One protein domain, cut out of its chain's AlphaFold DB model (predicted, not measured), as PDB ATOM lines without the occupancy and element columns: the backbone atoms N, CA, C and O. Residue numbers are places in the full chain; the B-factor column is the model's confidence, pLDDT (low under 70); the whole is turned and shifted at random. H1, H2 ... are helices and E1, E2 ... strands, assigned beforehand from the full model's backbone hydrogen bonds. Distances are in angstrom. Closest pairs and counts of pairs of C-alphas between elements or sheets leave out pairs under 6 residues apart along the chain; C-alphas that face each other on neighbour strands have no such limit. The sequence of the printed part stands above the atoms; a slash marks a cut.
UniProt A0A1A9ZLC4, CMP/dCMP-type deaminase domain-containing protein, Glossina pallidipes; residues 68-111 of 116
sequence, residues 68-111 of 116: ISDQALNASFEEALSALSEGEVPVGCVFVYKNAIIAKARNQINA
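What this domain is: This is residues 68 to 111 of the 116 residues of the protein "CMP/dCMP-type deaminase domain-containing protein" of Glossina pallidipes (UniProt A0A1A9ZLC4). A helix, H1, packs lengthwise on a two-stranded hairpin, E1 and E2, and together they make a small rod. The printed part has 44 residues, with one named helix and two named strands in the order H1, E1, E2. The sheet E1 - E2 is antiparallel and the class is mixed, helices and strands. The whole is only just compact, close to loose, with a radius of gyration of the C-alphas of 10.7 A and spans of 33 by 15 by 9 A.

How they stand to each other: H1, residues 68 to 85, comes closest to E1, residues 92 to 97, at the C-alphas of Ala 80 and Gly 92, 4.1 A apart. Its closest C-alphas to E2, residues 100 to 106, are those of Glu 79 and Arg 106, 5.5 A apart. E1 and E2 form a hairpin, antiparallel at 158 degrees; N 93 and O 105 are within hydrogen-bond range at 2.8 A. In H1 every O i to N i+4 pair is within hydrogen-bond range.

Where its parts are: H1 begins at C-alpha 68 (13.350, 51.021, 131.276) and is 25.9 A long. E1 measures 17.1 A. E2 measures 18.2 A and ends at C-alpha 106 (8.792, 37.322, 144.145).

The domain as a whole: The two C-alphas farthest apart, those of Gly 87 and Lys 98, are 33.2 A apart. The printed part has no cut, and no link is long. No printed residue is under 70 in pLDDT.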
ATOM      1  N   ILE A  68      13.503  52.448 130.962       91.69
ATOM      2  CA  ILE A  68      13.350  51.021 131.276       91.69
ATOM      3  C   ILE A  68      13.560  50.758 132.774       91.69
ATOM      4  O   ILE A  68      12.937  49.859 133.326       91.69
ATOM      5  N   SER A  69      14.381  51.577 133.438       91.56
ATOM      6  CA  SER A  69      14.624  51.516 134.877       91.56
ATOM      7  C   SER A  69      13.355  51.775 135.685       91.56
ATOM      8  O   SER A  69      13.058  50.999 136.586       91.56
ATOM      9  N   ASP A  70      12.569  52.797 135.334       93.44
ATOM     10  CA  ASP A  70      11.315  53.102 136.038       93.44
ATOM     11  C   ASP A  70      10.267  52.008 135.810       93.44
ATOM     12  O   ASP A  70       9.561  51.607 136.733       93.44
ATOM     13  N   GLN A  71      10.190  51.478 134.584       94.06
ATOM     14  CA  GLN A  71       9.296  50.361 134.263       94.06
ATOM     15  C   GLN A  71       9.680  49.091 135.032       94.06
ATOM     16  O   GLN A  71       8.813  48.429 135.599       94.06
ATOM     17  N   ALA A  72      10.974  48.769 135.078       95.88
ATOM     18  CA  ALA A  72      11.504  47.630 135.818       95.88
ATOM     19  C   ALA A  72      11.269  47.782 137.325       95.88
ATOM     20  O   ALA A  72      10.825  46.839 137.979       95.88
ATOM     21  N   LEU A  73      11.499  48.979 137.864       96.31
ATOM     22  CA  LEU A  73      11.280  49.273 139.272       96.31
ATOM     23  C   LEU A  73       9.796  49.143 139.639       96.31
ATOM     24  O   LEU A  73       9.468  48.430 140.587       96.31
ATOM     25  N   ASN A  74       8.892  49.730 138.853       96.56
ATOM     26  CA  ASN A  74       7.450  49.594 139.068       96.56
ATOM     27  C   ASN A  74       7.000  48.128 139.000       96.56
ATOM     28  O   ASN A  74       6.301  47.662 139.895       96.56
ATOM     29  N   ALA A  75       7.470  47.371 138.004       96.75
ATOM     30  CA  ALA A  75       7.166  45.947 137.889       96.75
ATOM     31  C   ALA A  75       7.694  45.129 139.084       96.75
ATOM     32  O   ALA A  75       7.033  44.192 139.522       96.75
ATOM     33  N   SER A  76       8.857  45.483 139.642       97.75
ATOM     34  CA  SER A  76       9.382  44.830 140.850       97.75
ATOM     35  C   SER A  76       8.542  45.139 142.096       97.75
ATOM     36  O   SER A  76       8.340  44.259 142.933       97.75
ATOM     37  N   PHE A  77       7.980  46.348 142.196       98.00
ATOM     38  CA  PHE A  77       7.070  46.707 143.283       98.00
ATOM     39  C   PHE A  77       5.737  45.960 143.198       98.00
ATOM     40  O   PHE A  77       5.225  45.535 144.231       98.00
ATOM     41  N   GLU A  78       5.194  45.753 141.995       98.00
ATOM     42  CA  GLU A  78       3.990  44.931 141.796       98.00
ATOM     43  C   GLU A  78       4.186  43.513 142.356       98.00
ATOM     44  O   GLU A  78       3.350  43.019 143.115       98.00
ATOM     45  N   GLU A  79       5.327  42.886 142.063       98.31
ATOM     46  CA  GLU A  79       5.672  41.556 142.579       98.31
ATOM     47  C   GLU A  79       5.870  41.541 144.103       98.31
ATOM     48  O   GLU A  79       5.416  40.619 144.785       98.31
ATOM     49  N   ALA A  80       6.485  42.586 144.665       97.94
ATOM     50  CA  ALA A  80       6.652  42.727 146.111       97.94
ATOM     51  C   ALA A  80       5.303  42.861 146.840       97.94
ATOM     52  O   ALA A  80       5.102  42.251 147.892       97.94
ATOM     53  N   LEU A  81       4.361  43.626 146.277       97.75
ATOM     54  CA  LEU A  81       2.994  43.749 146.798       97.75
ATOM     55  C   LEU A  81       2.229  42.428 146.687       97.75
ATOM     56  O   LEU A  81       1.471  42.071 147.588       97.75
ATOM     57  N   SER A  82       2.463  41.685 145.608       96.75
ATOM     58  CA  SER A  82       1.900  40.358 145.397       96.75
ATOM     59  C   SER A  82       2.379  39.373 146.473       96.75
ATOM     60  O   SER A  82       1.554  38.749 147.138       96.75
ATOM     61  N   ALA A  83       3.690  39.316 146.745       96.44
ATOM     62  CA  ALA A  83       4.248  38.550 147.867       96.44
ATOM     63  C   ALA A  83       3.639  38.985 149.210       96.44
ATOM     64  O   ALA A  83       3.221  38.154 150.018       96.44
ATOM     65  N   LEU A  84       3.500  40.294 149.423       96.56
ATOM     66  CA  LEU A  84       2.909  40.816 150.647       96.56
ATOM     67  C   LEU A  84       1.472  40.343 150.871       96.56
ATOM     68  O   LEU A  84       1.101  40.006 151.996       96.56
ATOM     69  N   SER A  85       0.671  40.307 149.806       96.25
ATOM     70  CA  SER A  85      -0.715  39.836 149.864       96.25
ATOM     71  C   SER A  85      -0.828  38.353 150.234       96.25
ATOM     72  O   SER A  85      -1.833  37.938 150.805       96.25
ATOM     73  N   GLU A  86       0.230  37.578 149.988       95.81
ATOM     74  CA  GLU A  86       0.330  36.157 150.331       95.81
ATOM     75  C   GLU A  86       0.966  35.911 151.709       95.81
ATOM     76  O   GLU A  86       1.165  34.765 152.110       95.81
ATOM     77  N   GLY A  87       1.268  36.971 152.468       94.62
ATOM     78  CA  GLY A  87       1.932  36.856 153.768       94.62
ATOM     79  C   GLY A  87       3.411  36.471 153.663       94.62
ATOM     80  O   GLY A  87       4.000  35.987 154.633       94.62
ATOM     81  N   GLU A  88       4.015  36.670 152.493       96.94
ATOM     82  CA  GLU A  88       5.452  36.540 152.276       96.94
ATOM     83  C   GLU A  88       6.179  37.842 152.641       96.94
ATOM     84  O   GLU A  88       5.584  38.915 152.789       96.94
ATOM     85  N   VAL A  89       7.506  37.766 152.777       97.12
ATOM     86  CA  VAL A  89       8.343  38.968 152.864       97.12
ATOM     87  C   VAL A  89       8.214  39.748 151.540       97.12
ATOM     88  O   VAL A  89       8.365  39.137 150.482       97.12
ATOM     89  N   PRO A  90       7.946  41.070 151.555       97.38
ATOM     90  CA  PRO A  90       7.636  41.851 150.355       97.38
ATOM     91  C   PRO A  90       8.890  42.157 149.525       97.38
ATOM     92  O   PRO A  90       9.390  43.280 149.511       97.38
ATOM     93  N   VAL A  91       9.408  41.142 148.839       97.69
ATOM     94  CA  VAL A  91      10.542  41.251 147.919       97.69
ATOM     95  C   VAL A  91      10.075  40.835 146.531       97.69
ATOM     96  O   VAL A  91       9.590  39.719 146.343       97.69
ATOM     97  N   GLY A  92      10.240  41.741 145.570       97.56
ATOM     98  CA  GLY A  92       9.997  41.516 144.151       97.56
ATOM     99  C   GLY A  92      11.245  41.841 143.337       97.56
ATOM    100  O   GLY A  92      12.038  42.704 143.710       97.56
ATOM    101  N   CYS A  93      11.439  41.120 142.239       97.56
ATOM    102  CA  CYS A  93      12.608  41.221 141.375       97.56
ATOM    103  C   CYS A  93      12.193  41.073 139.910       97.56
ATOM    104  O   CYS A  93      11.257  40.342 139.583       97.56
ATOM    105  N   VAL A  94      12.911  41.749 139.016       98.00
ATOM    106  CA  VAL A  94      12.745  41.608 137.569       98.00
ATOM    107  C   VAL A  94      14.102  41.462 136.895       98.00
ATOM    108  O   VAL A  94      15.082  42.083 137.304       98.00
ATOM    109  N   PHE A  95      14.158  40.667 135.831       97.81
ATOM    110  CA  PHE A  95      15.335  40.548 134.975       97.81
ATOM    111  C   PHE A  95      15.131  41.375 133.714       97.81
ATOM    112  O   PHE A  95      14.126  41.212 133.020       97.81
ATOM    113  N   VAL A  96      16.097  42.236 133.399       96.88
ATOM    114  CA  VAL A  96      16.073  43.095 132.211       96.88
ATOM    115  C   VAL A  96      17.188  42.682 131.258       96.88
ATOM    116  O   VAL A  96      18.348  42.584 131.650       96.88
ATOM    117  N   TYR A  97      16.846  42.479 129.990       96.62
ATOM    118  CA  TYR A  97      17.795  42.201 128.918       96.62
ATOM    119  C   TYR A  97      17.385  42.958 127.657       96.62
ATOM    120  O   TYR A  97      16.213  42.949 127.292       96.62
ATOM    121  N   LYS A  98      18.337  43.630 126.994       96.00
ATOM    122  CA  LYS A  98      18.089  44.438 125.780       96.00
ATOM    123  C   LYS A  98      16.860  45.355 125.906       96.00
ATOM    124  O   LYS A  98      15.989  45.366 125.044       96.00
ATOM    125  N   ASN A  99      16.793  46.106 127.007       93.62
ATOM    126  CA  ASN A  99      15.708  47.044 127.308       93.62
ATOM    127  C   ASN A  99      14.308  46.404 127.426       93.62
ATOM    128  O   ASN A  99      13.310  47.108 127.306       93.62
ATOM    129  N   ALA A 100      14.224  45.100 127.697       95.00
ATOM    130  CA  ALA A 100      12.970  44.395 127.934       95.00
ATOM    131  C   ALA A 100      13.031  43.601 129.242       95.00
ATOM    132  O   ALA A 100      14.064  43.019 129.580       95.00
ATOM    133  N   ILE A 101      11.916  43.558 129.970       96.88
ATOM    134  CA  ILE A 101      11.758  42.675 131.130       96.88
ATOM    135  C   ILE A 101      11.504  41.263 130.601       96.88
ATOM    136  O   ILE A 101      10.523  41.038 129.897       96.88
ATOM    137  N   ILE A 102      12.384  40.323 130.935       97.88
ATOM    138  CA  ILE A 102      12.312  38.932 130.457       97.88
ATOM    139  C   ILE A 102      11.802  37.961 131.521       97.88
ATOM    140  O   ILE A 102      11.342  36.874 131.186       97.88
ATOM    141  N   ALA A 103      11.875  38.340 132.797       98.19
ATOM    142  CA  ALA A 103      11.357  37.544 133.897       98.19
ATOM    143  C   ALA A 103      10.990  38.434 135.086       98.19
ATOM    144  O   ALA A 103      11.580  39.498 135.289       98.19
ATOM    145  N   LYS A 104      10.027  37.960 135.872       98.06
ATOM    146  CA  LYS A 104       9.597  38.539 137.143       98.06
ATOM    147  C   LYS A 104       9.633  37.445 138.206       98.06
ATOM    148  O   LYS A 104       9.357  36.287 137.898       98.06
ATOM    149  N   ALA A 105       9.992  37.803 139.429       97.69
ATOM    150  CA  ALA A 105      10.042  36.888 140.557       97.69
ATOM    151  C   ALA A 105       9.653  37.612 141.846       97.69
ATOM    152  O   ALA A 105       9.829  38.824 141.977       97.69
ATOM    153  N   ARG A 106       9.166  36.843 142.815       97.75
ATOM    154  CA  ARG A 106       8.792  37.322 144.145       97.75
ATOM    155  C   ARG A 106       9.165  36.287 145.196       97.75
ATOM    156  O   ARG A 106       9.393  35.126 144.860       97.75
ATOM    157  N   ASN A 107       9.209  36.699 146.456       97.62
ATOM    158  CA  ASN A 107       9.458  35.773 147.555       97.62
ATOM    159  C   ASN A 107       8.342  34.719 147.673       97.62
ATOM    160  O   ASN A 107       7.165  35.071 147.630       97.62
ATOM    161  N   GLN A 108       8.716  33.450 147.853       96.56
ATOM    162  CA  GLN A 108       7.784  32.315 147.984       96.56
ATOM    163  C   GLN A 108       8.206  31.321 149.083       96.56
ATOM    164  O   GLN A 108       7.765  30.172 149.084       96.56
ATOM    165  N   ILE A 109       9.088  31.732 150.001       97.69
ATOM    166  CA  ILE A 109       9.700  30.847 151.007       97.69
ATOM    167  C   ILE A 109       8.644  30.167 151.891       97.69
ATOM    168  O   ILE A 109       8.735  28.968 152.181       97.69
ATOM    169  N   ASN A 110       7.616  30.904 152.325       95.31
ATOM    170  CA  ASN A 110       6.563  30.337 153.160       95.31
ATOM    171  C   ASN A 110       5.658  29.383 152.370       95.31
ATOM    172  O   ASN A 110       5.192  28.399 152.955       95.31
ATOM    173  N   ALA A 111       5.419  29.640 151.083       94.75
ATOM    174  CA  ALA A 111       4.616  28.794 150.204       94.75
ATOM    175  C   ALA A 111       5.335  27.487 149.829       94.75
ATOM    176  O   ALA A 111       4.769  26.405 149.986       94.75
TER     177      ALA A 111